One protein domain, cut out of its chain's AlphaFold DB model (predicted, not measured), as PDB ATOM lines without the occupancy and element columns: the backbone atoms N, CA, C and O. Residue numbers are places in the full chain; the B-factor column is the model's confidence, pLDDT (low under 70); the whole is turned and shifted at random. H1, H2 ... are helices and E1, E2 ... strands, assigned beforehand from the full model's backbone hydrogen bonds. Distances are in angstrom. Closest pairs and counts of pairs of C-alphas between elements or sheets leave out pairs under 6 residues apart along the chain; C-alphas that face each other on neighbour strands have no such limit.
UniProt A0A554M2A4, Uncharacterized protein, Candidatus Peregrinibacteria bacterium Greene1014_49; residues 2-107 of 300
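What this domain is: This is residues 2 to 107 of the 300 residues of an uncharacterized protein of Candidatus Peregrinibacteria bacterium Greene1014_49 (UniProt A0A554M2A4). A small twisted sheet of four strands forms the middle, with the long helix H4 slanting over one face and H1 on the other, where H1 also packs on a separate hairpin of E4 and E5. The short H3 follows H2 after one residue and folds back beside it, and H2, which follows directly on E6, is on the same face of the sheet as H4. The printed part has 106 residues, with four named helices and six named strands in the order E1 E2 E3 H1 E4 E5 E6 H2 H3 H4; the class is mixed, helices and strands. The larger sheet has the order E3 E2 E1 E6 and is mixed, while E4 and E5 are antiparallel. The whole is compact, with a radius of gyration of the C-alphas of 13.9 A and spans of 40 by 35 by 24 A.

How they stand to each other: E1, residues 3 to 8, E2, residues 14 to 19, and E3, residues 24 to 26, form a meander, each strand the antiparallel neighbour of the one before. N 7 and O 16 are 2.8 A apart, as are N 17 and O 25. E6, residues 69 to 71, is parallel to E1, with N 8 and O 70 at 2.9 A. H4, residues 91 to 106, is on this sheet at a height of 10.7 A, over E1 and slantwise to the strands at 49 degrees to E1 on the local plane; the closest C-alphas are those of Ile 5 and Ala 93, 5.6 A apart. H1, residues 27 to 35, lies on the opposite face and stands up from the sheet at 45 degrees; the closest C-alphas of E2 and H1 are those of Leu 15 and Arg 27, 5.7 A. E4, residues 42 to 47, and E5, residues 50 to 55, form a hairpin, with N 45 and O 52 at 2.8 A; the closest C-alphas of H1 and E4 are those of Ile 31 and Val 44, 6.5 A. H2, residues 72 to 80, lies on the same face as H4 and touches H3, residues 82 to 85, closest at the C-alphas of Ser 78 and Tyr 84, 5.6 A. Every O i to N i+4 pair is within hydrogen-bond range in H1, 4 of 5 in H2 and 11 of 12 in H4; H3 is too short for one.

Where its parts are: E1 begins at C-alpha 3 (94.343, 199.857, 134.511) and H4 ends at C-alpha 106 (89.973, 221.372, 133.348). H4 is 21.8 A long, E5 17.2 A and E4 16.2 A.

The domain as a whole: The C-alphas farthest apart, those of Gly 48 and Glu 107, are 46.7 A apart. The printed part has no cut, and E5 to E6 is a long link of 13 residues. Mean pLDDT of the printed part is 86.2; residues 86 to 89 are under 70.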
ATOM      1  N   ARG A   2      98.728 201.952 133.818       92.38
ATOM      2  CA  ARG A   2      97.921 201.175 134.777       92.38
ATOM      3  C   ARG A   2      96.480 201.049 134.289       92.38
ATOM      4  O   ARG A   2      96.004 201.907 133.548       92.38
ATOM      5  N   ILE A   3      95.791 199.993 134.715       93.38
ATOM      6  CA  ILE A   3      94.343 199.857 134.511       93.38
ATOM      7  C   ILE A   3      93.645 200.813 135.480       93.38
ATOM      8  O   ILE A   3      93.937 200.813 136.673       93.38
ATOM      9  N   ALA A   4      92.750 201.640 134.952       92.44
ATOM     10  CA  ALA A   4      91.904 202.546 135.721       92.44
ATOM     11  C   ALA A   4      90.480 201.996 135.878       92.44
ATOM     12  O   ALA A   4      89.846 202.254 136.895       92.44
ATOM     13  N   ILE A   5      90.004 201.225 134.895       94.00
ATOM     14  CA  ILE A   5      88.712 200.539 134.926       94.00
ATOM     15  C   ILE A   5      88.760 199.272 134.063       94.00
ATOM     16  O   ILE A   5      89.409 199.245 133.015       94.00
ATOM     17  N   ALA A   6      88.061 198.225 134.482       94.00
ATOM     18  CA  ALA A   6      87.820 197.016 133.707       94.00
ATOM     19  C   ALA A   6      86.314 196.842 133.499       94.00
ATOM     20  O   ALA A   6      85.536 196.951 134.438       94.00
ATOM     21  N   ILE A   7      85.886 196.581 132.266       92.94
ATOM     22  CA  ILE A   7      84.478 196.361 131.948       92.94
ATOM     23  C   ILE A   7      84.191 194.875 131.799       92.94
ATOM     24  O   ILE A   7      84.853 194.195 131.009       92.94
ATOM     25  N   THR A   8      83.178 194.386 132.511       91.00
ATOM     26  CA  THR A   8      82.789 192.971 132.526       91.00
ATOM     27  C   THR A   8      81.500 192.678 131.755       91.00
ATOM     28  O   THR A   8      80.652 193.549 131.539       91.00
ATOM     29  N   ASP A   9      81.338 191.429 131.316       87.12
ATOM     30  CA  ASP A   9      80.057 190.907 130.832       87.12
ATOM     31  C   ASP A   9      79.117 190.510 131.990       87.12
ATOM     32  O   ASP A   9      79.465 190.582 133.168       87.12
ATOM     33  N   SER A  10      77.912 190.039 131.650       81.12
ATOM     34  CA  SER A  10      76.924 189.527 132.623       81.12
ATOM     35  C   SER A  10      77.400 188.342 133.479       81.12
ATOM     36  O   SER A  10      76.748 188.006 134.464       81.12
ATOM     37  N   LYS A  11      78.511 187.694 133.113       85.25
ATOM     38  CA  LYS A  11      79.118 186.563 133.826       85.25
ATOM     39  C   LYS A  11      80.367 186.982 134.613       85.25
ATOM     40  O   LYS A  11      81.079 186.112 135.109       85.25
ATOM     41  N   GLY A  12      80.658 188.283 134.699       84.69
ATOM     42  CA  GLY A  12      81.834 188.820 135.385       84.69
ATOM     43  C   GLY A  12      83.141 188.666 134.601       84.69
ATOM     44  O   GLY A  12      84.219 188.899 135.139       84.69
ATOM     45  N   LYS A  13      83.094 188.275 133.322       87.88
ATOM     46  CA  LYS A  13      84.300 188.151 132.499       87.88
ATOM     47  C   LYS A  13      84.736 189.527 132.008       87.88
ATOM     48  O   LYS A  13      83.971 190.206 131.332       87.88
ATOM     49  N   ASN A  14      85.992 189.890 132.258       90.19
ATOM     50  CA  ASN A  14      86.587 191.117 131.731       90.19
ATOM     51  C   ASN A  14      86.654 191.111 130.194       90.19
ATOM     52  O   ASN A  14      87.180 190.170 129.585       90.19
ATOM     53  N   LEU A  15      86.140 192.177 129.584       89.88
ATOM     54  CA  LEU A  15      86.054 192.373 128.138       89.88
ATOM     55  C   LEU A  15      86.992 193.480 127.655       89.88
ATOM     56  O   LEU A  15      87.753 193.272 126.708       89.88
ATOM     57  N   VAL A  16      86.922 194.645 128.302       93.50
ATOM     58  CA  VAL A  16      87.606 195.877 127.891       93.50
ATOM     59  C   VAL A  16      88.259 196.525 129.103       93.50
ATOM     60  O   VAL A  16      87.700 196.498 130.193       93.50
ATOM     61  N   PHE A  17      89.435 197.110 128.919       94.19
ATOM     62  CA  PHE A  17      90.231 197.709 129.985       94.19
ATOM     63  C   PHE A  17      90.566 199.148 129.615       94.19
ATOM     64  O   PHE A  17      91.236 199.375 128.609       94.19
ATOM     65  N   GLY A  18      90.099 200.105 130.414       94.12
ATOM     66  CA  GLY A  18      90.474 201.512 130.314       94.12
ATOM     67  C   GLY A  18      91.688 201.805 131.189       94.12
ATOM     68  O   GLY A  18      91.758 201.361 132.338       94.12
ATOM     69  N   THR A  19      92.659 202.543 130.658       93.69
ATOM     70  CA  THR A  19      93.913 202.857 131.359       93.69
ATOM     71  C   THR A  19      93.973 204.290 131.873       93.69
ATOM     72  O   THR A  19      93.201 205.155 131.464       93.69
ATOM     73  N   ASP A  20      94.955 204.561 132.731       90.19
ATOM     74  CA  ASP A  20      95.320 205.910 133.187       90.19
ATOM     75  C   ASP A  20      95.722 206.869 132.050       90.19
ATOM     76  O   ASP A  20      95.635 208.086 132.191       90.19
ATOM     77  N   THR A  21      96.099 206.324 130.893       89.44
ATOM     78  CA  THR A  21      96.357 207.066 129.651       89.44
ATOM     79  C   THR A  21      95.112 207.281 128.782       89.44
ATOM     80  O   THR A  21      95.241 207.767 127.658       89.44
ATOM     81  N   ARG A  22      93.915 206.926 129.280       86.81
ATOM     82  CA  ARG A  22      92.611 207.036 128.590       86.81
ATOM     83  C   ARG A  22      92.508 206.229 127.295       86.81
ATOM     84  O   ARG A  22      91.701 206.530 126.421       86.81
ATOM     85  N   LYS A  23      93.334 205.191 127.163       91.69
ATOM     86  CA  LYS A  23      93.215 204.219 126.080       91.69
ATOM     87  C   LYS A  23      92.419 203.027 126.582       91.69
ATOM     88  O   LYS A  23      92.633 202.553 127.697       91.69
ATOM     89  N   ALA A  24      91.525 202.535 125.741       93.19
ATOM     90  CA  ALA A  24      90.866 201.264 125.963       93.19
ATOM     91  C   ALA A  24      91.615 200.152 125.223       93.19
ATOM     92  O   ALA A  24      92.159 200.384 124.138       93.19
ATOM     93  N   TYR A  25      91.587 198.942 125.774       93.56
ATOM     94  CA  TYR A  25      92.151 197.734 125.173       93.56
ATOM     95  C   TYR A  25      91.190 196.562 125.348       93.56
ATOM     96  O   TYR A  25      90.517 196.448 126.372       93.56
ATOM     97  N   SER A  26      91.134 195.680 124.358       91.69
ATOM     98  CA  SER A  26      90.533 194.357 124.503       91.69
ATOM     99  C   SER A  26      91.367 193.488 125.446       91.69
ATOM    100  O   SER A  26      92.511 193.797 125.792       91.69
ATOM    101  N   ARG A  27      90.801 192.348 125.838       90.62
ATOM    102  CA  ARG A  27      91.503 191.356 126.654       90.62
ATOM    103  C   ARG A  27      92.810 190.860 126.035       90.62
ATOM    104  O   ARG A  27      93.775 190.657 126.762       90.62
ATOM    105  N   ASP A  28      92.851 190.638 124.730       90.44
ATOM    106  CA  ASP A  28      94.041 190.049 124.119       90.44
ATOM    107  C   ASP A  28      95.157 191.109 124.007       90.44
ATOM    108  O   ASP A  28      96.294 190.847 124.399       90.44
ATOM    109  N   GLU A  29      94.807 192.355 123.659       94.00
ATOM    110  CA  GLU A  29      95.747 193.488 123.665       94.00
ATOM    111  C   GLU A  29      96.304 193.788 125.069       94.00
ATOM    112  O   GLU A  29      97.505 194.013 125.218       94.00
ATOM    113  N   ILE A  30      95.464 193.782 126.118       94.50
ATOM    114  CA  ILE A  30      95.945 194.074 127.480       94.50
ATOM    115  C   ILE A  30      96.901 192.982 127.982       94.50
ATOM    116  O   ILE A  30      97.864 193.277 128.687       94.50
ATOM    117  N   ILE A  31      96.669 191.724 127.593       93.56
ATOM    118  CA  ILE A  31      97.552 190.597 127.912       93.56
ATOM    119  C   ILE A  31      98.921 190.796 127.261       93.56
ATOM    120  O   ILE A  31      99.944 190.557 127.905       93.56
ATOM    121  N   ASP A  32      98.958 191.240 126.007       94.62
ATOM    122  CA  ASP A  32     100.216 191.473 125.302       94.62
ATOM    123  C   ASP A  32     100.989 192.659 125.890       94.62
ATOM    124  O   ASP A  32     102.208 192.574 126.049       94.62
ATOM    125  N   LEU A  33     100.294 193.702 126.353       95.25
ATOM    126  CA  LEU A  33     100.910 194.817 127.082       95.25
ATOM    127  C   LEU A  33     101.544 194.400 128.415       95.25
ATOM    128  O   LEU A  33     102.561 194.970 128.813       95.25
ATOM    129  N   VAL A  34     100.966 193.414 129.107       94.31
ATOM    130  CA  VAL A  34     101.545 192.859 130.343       94.31
ATOM    131  C   VAL A  34     102.758 191.992 130.037       94.31
ATOM    132  O   VAL A  34     103.775 192.111 130.710       94.31
ATOM    133  N   LYS A  35     102.699 191.153 128.994       92.56
ATOM    134  CA  LYS A  35     103.862 190.357 128.559       92.56
ATOM    135  C   LYS A  35     105.035 191.235 128.115       92.56
ATOM    136  O   LYS A  35     106.179 190.837 128.294       92.56
ATOM    137  N   ALA A  36     104.743 192.398 127.536       94.69
ATOM    138  CA  ALA A  36     105.728 193.391 127.114       94.69
ATOM    139  C   ALA A  36     106.172 194.346 128.244       94.69
ATOM    140  O   ALA A  36     106.790 195.367 127.956       94.69
ATOM    141  N   ASP A  37     105.807 194.074 129.505       92.00
ATOM    142  CA  ASP A  37     106.139 194.885 130.693       92.00
ATOM    143  C   ASP A  37     105.753 196.380 130.585       92.00
ATOM    144  O   ASP A  37     106.310 197.273 131.223       92.00
ATOM    145  N   THR A  38     104.754 196.685 129.751       94.31
ATOM    146  CA  THR A  38     104.270 198.058 129.517       94.31
ATOM    147  C   THR A  38     103.136 198.431 130.484       94.31
ATOM    148  O   THR A  38     102.930 199.608 130.824       94.31
ATOM    149  N   LEU A  39     102.399 197.424 130.964       91.88
ATOM    150  CA  LEU A  39     101.327 197.554 131.948       91.88
ATOM    151  C   LEU A  39     101.778 197.020 133.313       91.88
ATOM    152  O   LEU A  39     102.140 195.857 133.445       91.88
ATOM    153  N   ARG A  40     101.717 197.872 134.341       88.94
ATOM    154  CA  ARG A  40     102.188 197.547 135.696       88.94
ATOM    155  C   ARG A  40     101.047 197.080 136.596       88.94
ATOM    156  O   ARG A  40      99.923 197.544 136.445       88.94
ATOM    157  N   GLY A  41     101.377 196.251 137.590       88.62
ATOM    158  CA  GLY A  41     100.462 195.846 138.669       88.62
ATOM    159  C   GLY A  41      99.664 194.568 138.401       88.62
ATOM    160  O   GLY A  41      98.888 194.153 139.257       88.62
ATOM    161  N   PHE A  42      99.879 193.923 137.253       92.06
ATOM    162  CA  PHE A  42      99.141 192.731 136.847       92.06
ATOM    163  C   PHE A  42     100.066 191.670 136.251       92.06
ATOM    164  O   PHE A  42     101.141 191.986 135.742       92.06
ATOM    165  N   HIS A  43      99.614 190.418 136.264       91.62
ATOM    166  CA  HIS A  43     100.273 189.291 135.612       91.62
ATOM    167  C   HIS A  43      99.265 188.449 134.825       91.62
ATOM    168  O   HIS A  43      98.057 188.455 135.084       91.62
ATOM    169  N   VAL A  44      99.779 187.710 133.841       92.56
ATOM    170  CA  VAL A  44      98.978 186.823 132.993       92.56
ATOM    171  C   VAL A  44      98.945 185.425 133.597       92.56
ATOM    172  O   VAL A  44      99.986 184.806 133.809       92.56
ATOM    173  N   VAL A  45      97.743 184.893 133.802       89.94
ATOM    174  CA  VAL A  45      97.518 183.503 134.199       89.94
ATOM    175  C   VAL A  45      97.094 182.700 132.975       89.94
ATOM    176  O   VAL A  45      96.128 183.043 132.292       89.94
ATOM    177  N   LYS A  46      97.818 181.614 132.691       88.38
ATOM    178  CA  LYS A  46      97.495 180.677 131.609       88.38
ATOM    179  C   LYS A  46      96.669 179.512 132.143       88.38
ATOM    180  O   LYS A  46      97.001 178.918 133.161       88.38
ATOM    181  N   THR A  47      95.625 179.151 131.411       84.25
ATOM    182  CA  THR A  47      94.791 177.968 131.653       84.25
ATOM    183  C   THR A  47      94.643 177.174 130.364       84.25
ATOM    184  O   THR A  47      94.870 177.704 129.276       84.25
ATOM    185  N   GLY A  48      94.161 175.932 130.455       80.06
ATOM    186  CA  GLY A  48      93.829 175.137 129.266       80.06
ATOM    187  C   GLY A  48      92.757 175.769 128.361       80.06
ATOM    188  O   GLY A  48      92.649 175.391 127.202       80.06
ATOM    189  N   LYS A  49      91.984 176.749 128.859       78.75
ATOM    190  CA  LYS A  49      90.937 177.466 128.104       78.75
ATOM    191  C   LYS A  49      91.379 178.854 127.612       78.75
ATOM    192  O   LYS A  49      90.560 179.591 127.068       78.75
ATOM    193  N   GLY A  50      92.645 179.226 127.819       83.69
ATOM    194  CA  GLY A  50      93.207 180.515 127.410       83.69
ATOM    195  C   GLY A  50      93.889 181.276 128.546       83.69
ATOM    196  O   GLY A  50      94.146 180.731 129.621       83.69
ATOM    197  N   SER A  51      94.196 182.549 128.294       87.19
ATOM    198  CA  SER A  51      94.882 183.431 129.244       87.19
ATOM    199  C   SER A  51      93.933 184.481 129.823       87.19
ATOM    200  O   SER A  51      93.033 184.959 129.130       87.19
ATOM    201  N   TYR A  52      94.136 184.840 131.089       87.31
ATOM    202  CA  TYR A  52      93.413 185.921 131.755       87.31
ATOM    203  C   TYR A  52      94.344 186.723 132.666       87.31
ATOM    204  O   TYR A  52      95.482 186.325 132.912       87.31
ATOM    205  N   LEU A  53      93.864 187.873 133.131       90.94
ATOM    206  CA  LEU A  53      94.638 188.805 133.938       90.94
ATOM    207  C   LEU A  53      94.300 188.670 135.427       90.94
ATOM    208  O   LEU A  53      93.130 188.513 135.773       90.94
ATOM    209  N   ARG A  54      95.310 188.775 136.295       87.88
ATOM    210  CA  ARG A  54      95.138 188.989 137.739       87.88
ATOM    211  C   ARG A  54      96.014 190.130 138.227       87.88
ATOM    212  O   ARG A  54      97.104 190.342 137.696       87.88
ATOM    213  N   SER A  55      95.550 190.833 139.256       90.06
ATOM    214  CA  SER A  55      96.390 191.772 140.001       90.06
ATOM    215  C   SER A  55      97.554 191.037 140.655       90.06
ATOM    216  O   SER A  55      97.446 189.861 141.016       90.06
ATOM    217  N   ASN A  56      98.688 191.719 140.777       86.19
ATOM    218  CA  ASN A  56      99.855 191.161 141.443       86.19
ATOM    219  C   ASN A  56      99.568 190.879 142.927       86.19
ATOM    220  O   ASN A  56      98.750 191.572 143.535       86.19
ATOM    221  N   PRO A  57     100.242 189.879 143.522       77.12
ATOM    222  CA  PRO A  57     100.171 189.655 144.961       77.12
ATOM    223  C   PRO A  57     100.503 190.943 145.729       77.12
ATOM    224  O   PRO A  57     101.419 191.667 145.339       77.12
ATOM    225  N   ASN A  58      99.773 191.212 146.815       75.06
ATOM    226  CA  ASN A  58      99.908 192.417 147.648       75.06
ATOM    227  C   ASN A  58      99.616 193.747 146.928       75.06
ATOM    228  O   ASN A  58     100.056 194.800 147.391       75.06
ATOM    229  N   ALA A  59      98.895 193.725 145.801       77.31
ATOM    230  CA  ALA A  59      98.287 194.945 145.286       77.31
ATOM    231  C   ALA A  59      97.380 195.554 146.365       77.31
ATOM    232  O   ALA A  59      96.713 194.824 147.097       77.31
ATOM    233  N   ALA A  60      97.367 196.885 146.461       80.62
ATOM    234  CA  ALA A  60      96.391 197.571 147.294       80.62
ATOM    235  C   ALA A  60      94.974 197.198 146.828       80.62
ATOM    236  O   ALA A  60      94.759 196.986 145.632       80.62
ATOM    237  N   ASP A  61      94.011 197.134 147.749       79.75
ATOM    238  CA  ASP A  61      92.646 196.690 147.435       79.75
ATOM    239  C   ASP A  61      92.023 197.499 146.284       79.75
ATOM    240  O   ASP A  61      91.379 196.940 145.402       79.75
ATOM    241  N   ASN A  62      92.320 198.800 146.214       81.06
ATOM    242  CA  ASN A  62      91.863 199.723 145.166       81.06
ATOM    243  C   ASN A  62      92.565 199.573 143.796       81.06
ATOM    244  O   ASN A  62      92.173 200.226 142.823       81.06
ATOM    245  N   ASP A  63      93.610 198.754 143.726       81.50
ATOM    246  CA  ASP A  63      94.319 198.356 142.507       81.50
ATOM    247  C   ASP A  63      94.026 196.878 142.155       81.50
ATOM    248  O   ASP A  63      94.537 196.339 141.162       81.50
ATOM    249  N   ASN A  64      93.174 196.205 142.941       87.00
ATOM    250  CA  ASN A  64      92.648 194.894 142.598       87.00
ATOM    251  C   ASN A  64      91.690 195.009 141.404       87.00
ATOM    252  O   ASN A  64      90.835 195.890 141.352       87.00
ATOM    253  N   LEU A  65      91.817 194.101 140.439       87.75
ATOM    254  CA  LEU A  65      90.993 194.082 139.238       87.75
ATOM    255  C   LEU A  65      89.496 194.008 139.560       87.75
ATOM    256  O   LEU A  65      88.706 194.615 138.844       87.75
ATOM    257  N   ASP A  66      89.120 193.331 140.645       85.62
ATOM    258  CA  ASP A  66      87.729 193.256 141.100       85.62
ATOM    259  C   ASP A  66      87.212 194.638 141.540       85.62
ATOM    260  O   ASP A  66      86.130 195.049 141.128       85.62
ATOM    261  N   ALA A  67      88.019 195.410 142.279       86.81
ATOM    262  CA  ALA A  67      87.686 196.781 142.683       86.81
ATOM    263  C   ALA A  67      87.676 197.765 141.500       86.81
ATOM    264  O   ALA A  67      86.977 198.775 141.525       86.81
ATOM    265  N   LEU A  68      88.432 197.462 140.440       90.56
ATOM    266  CA  LEU A  68      88.450 198.231 139.193       90.56
ATOM    267  C   LEU A  68      87.333 197.822 138.220       90.56
ATOM    268  O   LEU A  68      87.229 198.417 137.146       90.56
ATOM    269  N   SER A  69      86.534 196.803 138.543       91.12
ATOM    270  CA  SER A  69      85.559 196.236 137.615       91.12
ATOM    271  C   SER A  69      84.206 196.948 137.663       91.12
ATOM    272  O   SER A  69      83.644 197.207 138.722       91.12
ATOM    273  N   LEU A  70      83.639 197.199 136.485       91.50
ATOM    274  CA  LEU A  70      82.284 197.702 136.279       91.50
ATOM    275  C   LEU A  70      81.596 196.840 135.220       91.50
ATOM    276  O   LEU A  70      82.161 196.575 134.162       91.50
ATOM    277  N   SER A  71      80.361 196.399 135.455       89.56
ATOM    278  CA  SER A  71      79.653 195.657 134.409       89.56
ATOM    279  C   SER A  71      79.280 196.569 133.241       89.56
ATOM    280  O   SER A  71      78.856 197.709 133.421       89.56
ATOM    281  N   SER A  72      79.394 196.045 132.023       87.94
ATOM    282  CA  SER A  72      78.957 196.719 130.790       87.94
ATOM    283  C   SER A  72      77.508 197.198 130.879       87.94
ATOM    284  O   SER A  72      77.197 198.303 130.457       87.94
ATOM    285  N   TYR A  73      76.629 196.400 131.491       85.00
ATOM    286  CA  TYR A  73      75.240 196.778 131.742       85.00
ATOM    287  C   TYR A  73      75.123 198.044 132.601       85.00
ATOM    288  O   TYR A  73      74.398 198.964 132.229       85.00
ATOM    289  N   LYS A  74      75.860 198.115 133.718       86.94
ATOM    290  CA  LYS A  74      75.880 199.298 134.590       86.94
ATOM    291  C   LYS A  74      76.455 200.519 133.868       86.94
ATOM    292  O   LYS A  74      75.876 201.592 133.986       86.94
ATOM    293  N   LEU A  75      77.520 200.345 133.080       89.06
ATOM    294  CA  LEU A  75      78.088 201.416 132.254       89.06
ATOM    295  C   LEU A  75      77.061 201.968 131.252       89.06
ATOM    296  O   LEU A  75      76.882 203.175 131.156       89.06
ATOM    297  N   PHE A  76      76.361 201.108 130.509       85.06
ATOM    298  CA  PHE A  76      75.365 201.584 129.541       85.06
ATOM    299  C   PHE A  76      74.174 202.266 130.221       85.06
ATOM    300  O   PHE A  76      73.691 203.278 129.722       85.06
ATOM    301  N   LEU A  77      73.719 201.760 131.373       82.81
ATOM    302  CA  LEU A  77      72.681 202.436 132.151       82.81
ATOM    303  C   LEU A  77      73.143 203.782 132.719       82.81
ATOM    304  O   LEU A  77      72.324 204.684 132.860       82.81
ATOM    305  N   SER A  78      74.427 203.944 133.041       84.88
ATOM    306  CA  SER A  78      74.930 205.204 133.587       84.88
ATOM    307  C   SER A  78      75.026 206.321 132.554       84.88
ATOM    308  O   SER A  78      74.997 207.486 132.939       84.88
ATOM    309  N   LEU A  79      75.122 205.990 131.259       85.00
ATOM    310  CA  LEU A  79      74.981 206.982 130.181       85.00
ATOM    311  C   LEU A  79      73.585 207.612 130.215       85.00
ATOM    312  O   LEU A  79      73.418 208.806 129.999       85.00
ATOM    313  N   ASP A  80      72.595 206.788 130.535       79.25
ATOM    314  CA  ASP A  80      71.194 207.147 130.654       79.25
ATOM    315  C   ASP A  80      70.949 207.999 131.923       79.25
ATOM    316  O   ASP A  80      70.427 209.114 131.827       79.25
ATOM    317  N   ASP A  81      71.369 207.495 133.092       77.75
ATOM    318  CA  ASP A  81      71.294 208.176 134.394       77.75
ATOM    319  C   ASP A  81      72.350 207.614 135.371       77.75
ATOM    320  O   ASP A  81      72.369 206.414 135.672       77.75
ATOM    321  N   VAL A  82      73.212 208.476 135.923       78.94
ATOM    322  CA  VAL A  82      74.309 208.063 136.818       78.94
ATOM    323  C   VAL A  82      73.817 207.323 138.069       78.94
ATOM    324  O   VAL A  82      74.549 206.507 138.633       78.94
ATOM    325  N   LYS A  83      72.553 207.511 138.484       79.88
ATOM    326  CA  LYS A  83      71.980 206.816 139.649       79.88
ATOM    327  C   LYS A  83      71.976 205.293 139.503       79.88
ATOM    328  O   LYS A  83      71.903 204.584 140.503       79.88
ATOM    329  N   TYR A  84      72.042 204.761 138.281       76.81
ATOM    330  CA  TYR A  84      72.118 203.314 138.065       76.81
ATOM    331  C   TYR A  84      73.445 202.701 138.545       76.81
ATOM    332  O   TYR A  84      73.560 201.478 138.627       76.81
ATOM    333  N   LEU A  85      74.411 203.538 138.931       74.88
ATOM    334  CA  LEU A  85      75.653 203.142 139.591       74.88
ATOM    335  C   LEU A  85      75.570 203.154 141.123       74.88
ATOM    336  O   LEU A  85      76.540 202.779 141.766       74.88
ATOM    337  N   MET A  86      74.437 203.539 141.727       60.56
ATOM    338  CA  MET A  86      74.282 203.716 143.186       60.56
ATOM    339  C   MET A  86      74.346 202.414 144.017       60.56
ATOM    340  O   MET A  86      74.085 202.440 145.217       60.56
ATOM    341  N   SER A  87      74.683 201.269 143.419       58.72
ATOM    342  CA  SER A  87      75.148 200.089 144.162       58.72
ATOM    343  C   SER A  87      76.666 200.185 144.336       58.72
ATOM    344  O   SER A  87      77.340 200.393 143.332       58.72
ATOM    345  N   GLU A  88      77.203 199.977 145.542       61.34
ATOM    346  CA  GLU A  88      78.638 200.159 145.865       61.34
ATOM    347  C   GLU A  88      79.606 199.513 144.850       61.34
ATOM    348  O   GLU A  88      80.653 200.075 144.532       61.34
ATOM    349  N   GLU A  89      79.232 198.374 144.262       67.56
ATOM    350  CA  GLU A  89      80.043 197.679 143.261       67.56
ATOM    351  C   GLU A  89      80.231 198.476 141.956       67.56
ATOM    352  O   GLU A  89      79.313 198.590 141.127       67.56
ATOM    353  N   GLY A  90      81.467 198.932 141.741       73.19
ATOM    354  CA  GLY A  90      81.950 199.552 140.504       73.19
ATOM    355  C   GLY A  90      81.848 201.080 140.465       73.19
ATOM    356  O   GLY A  90      82.387 201.691 139.540       73.19
ATOM    357  N   MET A  91      81.216 201.712 141.464       82.44
ATOM    358  CA  MET A  91      81.097 203.176 141.531       82.44
ATOM    359  C   MET A  91      82.460 203.848 141.727       82.44
ATOM    360  O   MET A  91      82.759 204.848 141.078       82.44
ATOM    361  N   GLU A  92      83.327 203.277 142.564       84.56
ATOM    362  CA  GLU A  92      84.680 203.805 142.764       84.56
ATOM    363  C   GLU A  92      85.507 203.758 141.475       84.56
ATOM    364  O   GLU A  92      86.138 204.751 141.115       84.56
ATOM    365  N   ALA A  93      85.458 202.643 140.737       86.44
ATOM    366  CA  ALA A  93      86.135 202.508 139.448       86.44
ATOM    367  C   ALA A  93      85.613 203.528 138.426       86.44
ATOM    368  O   ALA A  93      86.396 204.167 137.719       86.44
ATOM    369  N   TYR A  94      84.293 203.729 138.393       89.25
ATOM    370  CA  TYR A  94      83.639 204.721 137.546       89.25
ATOM    371  C   TYR A  94      84.094 206.152 137.873       89.25
ATOM    372  O   TYR A  94      84.577 206.859 136.987       89.25
ATOM    373  N   ILE A  95      84.011 206.567 139.144       87.56
ATOM    374  CA  ILE A  95      84.444 207.899 139.598       87.56
ATOM    375  C   ILE A  95      85.940 208.089 139.345       87.56
ATOM    376  O   ILE A  95      86.348 209.140 138.849       87.56
ATOM    377  N   LYS A  96      86.773 207.084 139.651       87.38
ATOM    378  CA  LYS A  96      88.222 207.120 139.408       87.38
ATOM    379  C   LYS A  96      88.496 207.388 137.933       87.38
ATOM    380  O   LYS A  96      89.254 208.305 137.622       87.38
ATOM    381  N   TYR A  97      87.841 206.663 137.032       89.81
ATOM    382  CA  TYR A  97      88.006 206.866 135.597       89.81
ATOM    383  C   TYR A  97      87.513 208.250 135.134       89.81
ATOM    384  O   TYR A  97      88.249 208.959 134.446       89.81
ATOM    385  N   LEU A  98      86.335 208.704 135.585       89.06
ATOM    386  CA  LEU A  98      85.846 210.056 135.281       89.06
ATOM    387  C   LEU A  98      86.749 211.160 135.832       89.06
ATOM    388  O   LEU A  98      86.909 212.189 135.186       89.06
ATOM    389  N   SER A  99      87.376 210.966 136.992       87.50
ATOM    390  CA  SER A  99      88.296 211.951 137.569       87.50
ATOM    391  C   SER A  99      89.544 212.159 136.701       87.50
ATOM    392  O   SER A  99      90.043 213.280 136.589       87.50
ATOM    393  N   LEU A 100      90.016 211.100 136.035       86.19
ATOM    394  CA  LEU A 100      91.117 211.181 135.073       86.19
ATOM    395  C   LEU A 100      90.687 211.937 133.815       86.19
ATOM    396  O   LEU A 100      91.454 212.737 133.280       86.19
ATOM    397  N   HIS A 101      89.451 211.713 133.369       85.44
ATOM    398  CA  HIS A 101      88.868 212.443 132.249       85.44
ATOM    399  C   HIS A 101      88.693 213.932 132.571       85.44
ATOM    400  O   HIS A 101      89.157 214.781 131.812       85.44
ATOM    401  N   ARG A 102      88.140 214.246 133.746       85.56
ATOM    402  CA  ARG A 102      87.952 215.606 134.269       85.56
ATOM    403  C   ARG A 102      89.236 216.430 134.241       85.56
ATOM    404  O   ARG A 102      89.219 217.531 133.702       85.56
ATOM    405  N   ARG A 103      90.349 215.898 134.764       81.31
ATOM    406  CA  ARG A 103      91.638 216.620 134.777       81.31
ATOM    407  C   ARG A 103      92.048 217.078 133.380       81.31
ATOM    408  O   ARG A 103      92.458 218.215 133.207       81.31
ATOM    409  N   SER A 104      91.840 216.227 132.376       78.75
ATOM    410  CA  SER A 104      92.184 216.553 130.988       78.75
ATOM    411  C   SER A 104      91.308 217.638 130.350       78.75
ATOM    412  O   SER A 104      91.710 218.214 129.342       78.75
ATOM    413  N   ILE A 105      90.118 217.880 130.906       82.75
ATOM    414  CA  ILE A 105      89.197 218.938 130.478       82.75
ATOM    415  C   ILE A 105      89.542 220.238 131.202       82.75
ATOM    416  O   ILE A 105      89.702 221.274 130.566       82.75
ATOM    417  N   GLU A 106      89.696 220.187 132.527       74.25
ATOM    418  CA  GLU A 106      89.973 221.372 133.348       74.25
ATOM    419  C   GLU A 106      91.327 222.011 133.015       74.25
ATOM    420  O   GLU A 106      91.428 223.235 132.992       74.25
ATOM    421  N   GLU A 107      92.343 221.212 132.670       72.88
ATOM    422  CA  GLU A 107      93.647 221.706 132.201       72.88
ATOM    423  C   GLU A 107      93.557 222.557 130.920       72.88
ATOM    424  O   GLU A 107      94.478 223.321 130.637       72.88
TER     425      GLU A 107